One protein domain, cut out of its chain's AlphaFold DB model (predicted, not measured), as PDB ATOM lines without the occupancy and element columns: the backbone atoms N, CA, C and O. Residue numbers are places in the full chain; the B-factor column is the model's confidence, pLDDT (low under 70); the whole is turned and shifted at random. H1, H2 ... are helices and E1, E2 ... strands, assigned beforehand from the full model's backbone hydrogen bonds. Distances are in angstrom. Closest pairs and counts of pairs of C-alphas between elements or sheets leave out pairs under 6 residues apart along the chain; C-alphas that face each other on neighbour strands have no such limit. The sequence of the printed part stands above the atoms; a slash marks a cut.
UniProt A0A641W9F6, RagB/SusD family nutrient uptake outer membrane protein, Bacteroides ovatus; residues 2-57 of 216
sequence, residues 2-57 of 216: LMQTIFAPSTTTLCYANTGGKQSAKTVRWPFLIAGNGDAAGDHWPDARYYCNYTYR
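Overview. This is residues 2 to 57 of the 216 residues of the protein "RagB/SusD family nutrient uptake outer membrane protein" of Bacteroides ovatus (UniProt A0A641W9F6). With little regular structure, this is mostly loop: a small two-stranded hairpin, E1 and E2, with the one-turn helix H1 at one end, and a long winding stretch, residues 28 to 57, that folds back until residues 55 to 56 pair antiparallel with residues 6 to 7. The 56 printed residues run H1, E1, E2; the sheet, E1 - E2, is antiparallel, and the class is mixed, with only 12 residues in named elements. The whole is compact, with a radius of gyration of the C-alphas of 10.9 A and spans of 29 by 26 by 17 A.

Along the chain. E1, residues 12 to 15, is 9.3 A long and begins at C-alpha 12 (-1.014, 28.753, 100.635). E2, residues 24 to 27, is 9.8 A long and ends at C-alpha 27 (2.030, 26.944, 102.717). H1, residues 2 to 5, measures 5.4 A.

Arrangement. E1 and E2 form an antiparallel hairpin at 142 degrees; N 13 and O 26 are within hydrogen-bond range at 2.9 A. H1 and E2 are apart. H1 is too short for an O i to N i+4 pair; its 1 O i to N i+3 pair is within range.

Size, cuts and confidence. The farthest C-alphas, Leu 2 and Thr 19, are 29.3 A apart. The printed part has no cut, and both links are short. Residues 17 to 21, 36 and 38 have pLDDT under 70.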
ATOM      1  N   LEU A   2      -6.223  19.665  88.795       83.19
ATOM      2  CA  LEU A   2      -5.253  19.180  89.801       83.19
ATOM      3  C   LEU A   2      -5.339  19.932  91.146       83.19
ATOM      4  O   LEU A   2      -5.451  19.308  92.194       83.19
ATOM      5  N   MET A   3      -5.382  21.268  91.101       84.62
ATOM      6  CA  MET A   3      -5.482  22.121  92.297       84.62
ATOM      7  C   MET A   3      -6.804  21.984  93.072       84.62
ATOM      8  O   MET A   3      -6.880  22.457  94.198       84.62
ATOM      9  N   GLN A   4      -7.837  21.359  92.493       84.69
ATOM     10  CA  GLN A   4      -9.089  21.048  93.201       84.69
ATOM     11  C   GLN A   4      -8.959  19.752  94.013       84.69
ATOM     12  O   GLN A   4      -9.642  19.583  95.015       84.69
ATOM     13  N   THR A   5      -8.081  18.836  93.591       89.06
ATOM     14  CA  THR A   5      -7.902  17.530  94.236       89.06
ATOM     15  C   THR A   5      -6.822  17.556  95.308       89.06
ATOM     16  O   THR A   5      -6.978  16.897  96.333       89.06
ATOM     17  N   ILE A   6      -5.735  18.296  95.081       88.94
ATOM     18  CA  ILE A   6      -4.567  18.334  95.967       88.94
ATOM     19  C   ILE A   6      -4.165  19.765  96.325       88.94
ATOM     20  O   ILE A   6      -4.404  20.711  95.568       88.94
ATOM     21  N   PHE A   7      -3.482  19.916  97.456       87.38
ATOM     22  CA  PHE A   7      -2.686  21.106  97.722       87.38
ATOM     23  C   PHE A   7      -1.378  21.000  96.931       87.38
ATOM     24  O   PHE A   7      -0.529  20.153  97.207       87.38
ATOM     25  N   ALA A   8      -1.236  21.825  95.894       87.12
ATOM     26  CA  ALA A   8      -0.031  21.828  95.071       87.12
ATOM     27  C   ALA A   8       1.158  22.461  95.828       87.12
ATOM     28  O   ALA A   8       0.940  23.280  96.731       87.12
ATOM     29  N   PRO A   9       2.410  22.127  95.466       85.25
ATOM     30  CA  PRO A   9       3.590  22.773  96.035       85.25
ATOM     31  C   PRO A   9       3.492  24.299  95.956       85.25
ATOM     32  O   PRO A   9       2.982  24.848  94.980       85.25
ATOM     33  N   SER A  10       3.966  24.976  96.997       85.62
ATOM     34  CA  SER A  10       3.949  26.435  97.146       85.62
ATOM     35  C   SER A  10       2.556  27.074  97.208       85.62
ATOM     36  O   SER A  10       2.453  28.299  97.203       85.62
ATOM     37  N   THR A  11       1.480  26.286  97.304       87.44
ATOM     38  CA  THR A  11       0.141  26.841  97.546       87.44
ATOM     39  C   THR A  11      -0.054  27.153  99.021       87.44
ATOM     40  O   THR A  11       0.289  26.349  99.890       87.44
ATOM     41  N   THR A  12      -0.616  28.329  99.292       88.50
ATOM     42  CA  THR A  12      -1.014  28.753 100.635       88.50
ATOM     43  C   THR A  12      -2.510  28.536 100.804       88.50
ATOM     44  O   THR A  12      -3.298  28.849  99.912       88.50
ATOM     45  N   THR A  13      -2.927  27.970 101.928       85.19
ATOM     46  CA  THR A  13      -4.339  27.869 102.303       85.19
ATOM     47  C   THR A  13      -4.487  28.198 103.782       85.19
ATOM     48  O   THR A  13      -3.552  28.037 104.564       85.19
ATOM     49  N   LEU A  14      -5.634  28.763 104.147       83.69
ATOM     50  CA  LEU A  14      -5.962  29.027 105.537       83.69
ATOM     51  C   LEU A  14      -6.327  27.700 106.195       83.69
ATOM     52  O   LEU A  14      -7.143  26.942 105.675       83.69
ATOM     53  N   CYS A  15      -5.671  27.409 107.309       77.62
ATOM     54  CA  CYS A  15      -5.885  26.195 108.076       77.62
ATOM     55  C   CYS A  15      -6.088  26.551 109.540       77.62
ATOM     56  O   CYS A  15      -5.549  27.540 110.050       77.62
ATOM     57  N   TYR A  16      -6.828  25.698 110.224       74.69
ATOM     58  CA  TYR A  16      -7.037  25.796 111.655       74.69
ATOM     59  C   TYR A  16      -6.089  24.879 112.416       74.69
ATOM     60  O   TYR A  16      -5.636  23.851 111.909       74.69
ATOM     61  N   ALA A  17      -5.818  25.247 113.665       68.31
ATOM     62  CA  ALA A  17      -5.202  24.337 114.613       68.31
ATOM     63  C   ALA A  17      -6.192  23.218 114.991       68.31
ATOM     64  O   ALA A  17      -7.402  23.428 115.027       68.31
ATOM     65  N   ASN A  18      -5.661  22.041 115.331       60.31
ATOM     66  CA  ASN A  18      -6.424  20.822 115.643       60.31
ATOM     67  C   ASN A  18      -7.413  20.969 116.829       60.31
ATOM     68  O   ASN A  18      -8.243  20.100 117.065       60.31
ATOM     69  N   THR A  19      -7.319  22.057 117.594       59.62
ATOM     70  CA  THR A  19      -8.151  22.365 118.770       59.62
ATOM     71  C   THR A  19      -9.109  23.542 118.546       59.62
ATOM     72  O   THR A  19      -9.606  24.113 119.515       59.62
ATOM     73  N   GLY A  20      -9.351  23.934 117.288       60.44
ATOM     74  CA  GLY A  20     -10.069  25.168 116.953       60.44
ATOM     75  C   GLY A  20      -9.224  26.424 117.211       60.44
ATOM     76  O   GLY A  20      -8.113  26.350 117.745       60.44
ATOM     77  N   GLY A  21      -9.719  27.592 116.796       66.94
ATOM     78  CA  GLY A  21      -9.050  28.879 117.017       66.94
ATOM     79  C   GLY A  21      -8.916  29.733 115.757       66.94
ATOM     80  O   GLY A  21      -9.673  29.588 114.807       66.94
ATOM     81  N   LYS A  22      -7.959  30.669 115.743       71.94
ATOM     82  CA  LYS A  22      -7.754  31.558 114.588       71.94
ATOM     83  C   LYS A  22      -7.155  30.789 113.411       71.94
ATOM     84  O   LYS A  22      -6.158  30.086 113.581       71.94
ATOM     85  N   GLN A  23      -7.710  31.004 112.218       77.94
ATOM     86  CA  GLN A  23      -7.086  30.559 110.976       77.94
ATOM     87  C   GLN A  23      -5.665  31.108 110.868       77.94
ATOM     88  O   GLN A  23      -5.400  32.279 111.150       77.94
ATOM     89  N   SER A  24      -4.758  30.260 110.405       81.38
ATOM     90  CA  SER A  24      -3.403  30.648 110.048       81.38
ATOM     91  C   SER A  24      -3.115  30.223 108.618       81.38
ATOM     92  O   SER A  24      -3.515  29.147 108.173       81.38
ATOM     93  N   ALA A  25      -2.442  31.092 107.873       87.19
ATOM     94  CA  ALA A  25      -2.003  30.771 106.528       87.19
ATOM     95  C   ALA A  25      -0.885  29.730 106.600       87.19
ATOM     96  O   ALA A  25       0.149  29.974 107.224       87.19
ATOM     97  N   LYS A  26      -1.100  28.584 105.954       86.88
ATOM     98  CA  LYS A  26      -0.113  27.517 105.828       86.88
ATOM     99  C   LYS A  26       0.241  27.299 104.369       86.88
ATOM    100  O   LYS A  26      -0.639  27.235 103.511       86.88
ATOM    101  N   THR A  27       1.530  27.184 104.074       88.44
ATOM    102  CA  THR A  27       2.030  26.944 102.717       88.44
ATOM    103  C   THR A  27       2.544  25.515 102.578       88.44
ATOM    104  O   THR A  27       3.299  25.031 103.417       88.44
ATOM    105  N   VAL A  28       2.191  24.820 101.492       86.56
ATOM    106  CA  VAL A  28       2.855  23.551 101.143       86.56
ATOM    107  C   VAL A  28       4.299  23.853 100.744       86.56
ATOM    108  O   VAL A  28       4.538  24.340  99.640       86.56
ATOM    109  N   ARG A  29       5.273  23.559 101.607       81.75
ATOM    110  CA  ARG A  29       6.702  23.697 101.292       81.75
ATOM    111  C   ARG A  29       7.464  22.436 101.662       81.75
ATOM    112  O   ARG A  29       7.140  21.771 102.643       81.75
ATOM    113  N   TRP A  30       8.480  22.126 100.866       77.50
ATOM    114  CA  TRP A  30       9.477  21.124 101.211       77.50
ATOM    115  C   TRP A  30      10.836  21.465 100.577       77.50
ATOM    116  O   TRP A  30      10.873  21.661  99.360       77.50
ATOM    117  N   PRO A  31      11.946  21.467 101.339       80.69
ATOM    118  CA  PRO A  31      12.000  21.286 102.793       80.69
ATOM    119  C   PRO A  31      11.244  22.400 103.532       80.69
ATOM    120  O   PRO A  31      10.962  23.455 102.963       80.69
ATOM    121  N   PHE A  32      10.865  22.139 104.782       83.62
ATOM    122  CA  PHE A  32      10.257  23.163 105.631       83.62
ATOM    123  C   PHE A  32      11.237  24.309 105.882       83.62
ATOM    124  O   PHE A  32      12.443  24.076 105.983       83.62
ATOM    125  N   LEU A  33      10.717  25.527 106.031       83.62
ATOM    126  CA  LEU A  33      11.508  26.713 106.361       83.62
ATOM    127  C   LEU A  33      12.243  26.550 107.696       83.62
ATOM    128  O   LEU A  33      13.401  26.941 107.817       83.62
ATOM    129  N   ILE A  34      11.577  25.946 108.684       81.50
ATOM    130  CA  ILE A  34      12.179  25.573 109.966       81.50
ATOM    131  C   ILE A  34      12.176  24.049 110.065       81.50
ATOM    132  O   ILE A  34      11.124  23.412 110.190       81.50
ATOM    133  N   ALA A  35      13.367  23.453 110.021       70.25
ATOM    134  CA  ALA A  35      13.536  22.014 110.177       70.25
ATOM    135  C   ALA A  35      12.967  21.549 111.529       70.25
ATOM    136  O   ALA A  35      13.272  22.116 112.575       70.25
ATOM    137  N   GLY A  36      12.115  20.521 111.508       68.38
ATOM    138  CA  GLY A  36      11.504  19.970 112.722       68.38
ATOM    139  C   GLY A  36      10.322  20.766 113.290       68.38
ATOM    140  O   GLY A  36       9.668  20.254 114.190       68.38
ATOM    141  N   ASN A  37      10.008  21.957 112.758       70.00
ATOM    142  CA  ASN A  37       8.948  22.813 113.301       70.00
ATOM    143  C   ASN A  37       8.226  23.645 112.219       70.00
ATOM    144  O   ASN A  37       7.986  24.840 112.378       70.00
ATOM    145  N   GLY A  38       7.908  23.016 111.086       67.31
ATOM    146  CA  GLY A  38       7.328  23.674 109.910       67.31
ATOM    147  C   GLY A  38       5.989  24.356 110.197       67.31
ATOM    148  O   GLY A  38       5.734  25.425 109.656       67.31
ATOM    149  N   ASP A  39       5.190  23.831 111.131       73.44
ATOM    150  CA  ASP A  39       3.946  24.485 111.555       73.44
ATOM    151  C   ASP A  39       4.196  25.898 112.122       73.44
ATOM    152  O   ASP A  39       3.526  26.856 111.727       73.44
ATOM    153  N   ALA A  40       5.230  26.058 112.959       74.56
ATOM    154  CA  ALA A  40       5.645  27.351 113.507       74.56
ATOM    155  C   ALA A  40       6.200  28.307 112.433       74.56
ATOM    156  O   ALA A  40       6.145  29.523 112.603       74.56
ATOM    157  N   ALA A  41       6.693  27.767 111.314       78.88
ATOM    158  CA  ALA A  41       7.153  28.536 110.159       78.88
ATOM    159  C   ALA A  41       6.023  28.935 109.188       78.88
ATOM    160  O   ALA A  41       6.281  29.586 108.175       78.88
ATOM    161  N   GLY A  42       4.780  28.525 109.466       82.56
ATOM    162  CA  GLY A  42       3.660  28.709 108.544       82.56
ATOM    163  C   GLY A  42       3.677  27.731 107.364       82.56
ATOM    164  O   GLY A  42       3.099  28.026 106.321       82.56
ATOM    165  N   ASP A  43       4.323  26.574 107.502       86.69
ATOM    166  CA  ASP A  43       4.285  25.496 106.515       86.69
ATOM    167  C   ASP A  43       3.229  24.441 106.884       86.69
ATOM    168  O   ASP A  43       2.930  24.207 108.057       86.69
ATOM    169  N   HIS A  44       2.668  23.765 105.880       82.44
ATOM    170  CA  HIS A  44       1.803  22.606 106.099       82.44
ATOM    171  C   HIS A  44       2.583  21.467 106.757       82.44
ATOM    172  O   HIS A  44       3.581  21.001 106.211       82.44
ATOM    173  N   TRP A  45       2.080  20.959 107.882       80.62
ATOM    174  CA  TRP A  45       2.738  19.912 108.664       80.62
ATOM    175  C   TRP A  45       1.952  18.585 108.651       80.62
ATOM    176  O   TRP A  45       1.248  18.278 109.611       80.62
ATOM    177  N   PRO A  46       2.028  17.779 107.572       78.62
ATOM    178  CA  PRO A  46       1.292  16.518 107.488       78.62
ATOM    179  C   PRO A  46       1.929  15.397 108.330       78.62
ATOM    180  O   PRO A  46       3.139  15.382 108.577       78.62
ATOM    181  N   ASP A  47       1.125  14.394 108.698       76.56
ATOM    182  CA  ASP A  47       1.577  13.206 109.446       76.56
ATOM    183  C   ASP A  47       2.667  12.428 108.677       76.56
ATOM    184  O   ASP A  47       3.679  12.022 109.245       76.56
ATOM    185  N   ALA A  48       2.532  12.322 107.350       75.00
ATOM    186  CA  ALA A  48       3.484  11.649 106.456       75.00
ATOM    187  C   ALA A  48       4.571  12.582 105.869       75.00
ATOM    188  O   ALA A  48       5.095  12.331 104.781       75.00
ATOM    189  N   ARG A  49       4.912  13.673 106.568       77.00
ATOM    190  CA  ARG A  49       5.870  14.707 106.124       77.00
ATOM    191  C   ARG A  49       7.225  14.178 105.653       77.00
ATOM    192  O   ARG A  49       7.760  14.711 104.692       77.00
ATOM    193  N   TYR A  50       7.742  13.110 106.259       76.50
ATOM    194  CA  TYR A  50       9.058  12.537 105.935       76.50
ATOM    195  C   TYR A  50       9.212  12.105 104.470       76.50
ATOM    196  O   TYR A  50      10.332  11.996 103.980       76.50
ATOM    197  N   TYR A  51       8.098  11.903 103.764       74.62
ATOM    198  CA  TYR A  51       8.095  11.469 102.374       74.62
ATOM    199  C   TYR A  51       7.825  12.588 101.368       74.62
ATOM    200  O   TYR A  51       7.912  12.318 100.179       74.62
ATOM    201  N   CYS A  52       7.536  13.829 101.792       76.56
ATOM    202  CA  CYS A  52       7.231  14.941 100.877       76.56
ATOM    203  C   CYS A  52       6.069  14.610  99.903       76.56
ATOM    204  O   CYS A  52       6.156  14.783  98.687       76.56
ATOM    205  N   ASN A  53       4.968  14.079 100.436       79.19
ATOM    206  CA  ASN A  53       3.822  13.642  99.635       79.19
ATOM    207  C   ASN A  53       2.884  14.792  99.259       79.19
ATOM    208  O   ASN A  53       2.774  15.784  99.980       79.19
ATOM    209  N   TYR A  54       2.142  14.612  98.165       82.12
ATOM    210  CA  TYR A  54       0.975  15.443  97.876       82.12
ATOM    211  C   TYR A  54      -0.110  15.207  98.931       82.12
ATOM    212  O   TYR A  54      -0.415  14.062  99.266       82.12
ATOM    213  N   THR A  55      -0.715  16.283  99.427       83.62
ATOM    214  CA  THR A  55      -1.847  16.225 100.358       83.62
ATOM    215  C   THR A  55      -3.156  16.467  99.616       83.62
ATOM    216  O   THR A  55      -3.232  17.305  98.712       83.62
ATOM    217  N   TYR A  56      -4.197  15.717  99.974       86.88
ATOM    218  CA  TYR A  56      -5.525  15.898  99.392       86.88
ATOM    219  C   TYR A  56      -6.138  17.218  99.858       86.88
ATOM    220  O   TYR A  56      -5.995  17.586 101.015       86.88
ATOM    221  N   ARG A  57      -6.811  17.910  98.937       87.25
ATOM    222  CA  ARG A  57      -7.667  19.079  99.190       87.25
ATOM    223  C   ARG A  57      -9.147  18.706  99.135       87.25
ATOM    224  O   ARG A  57      -9.963  19.291  99.832       87.25
TER     225      ARG A  57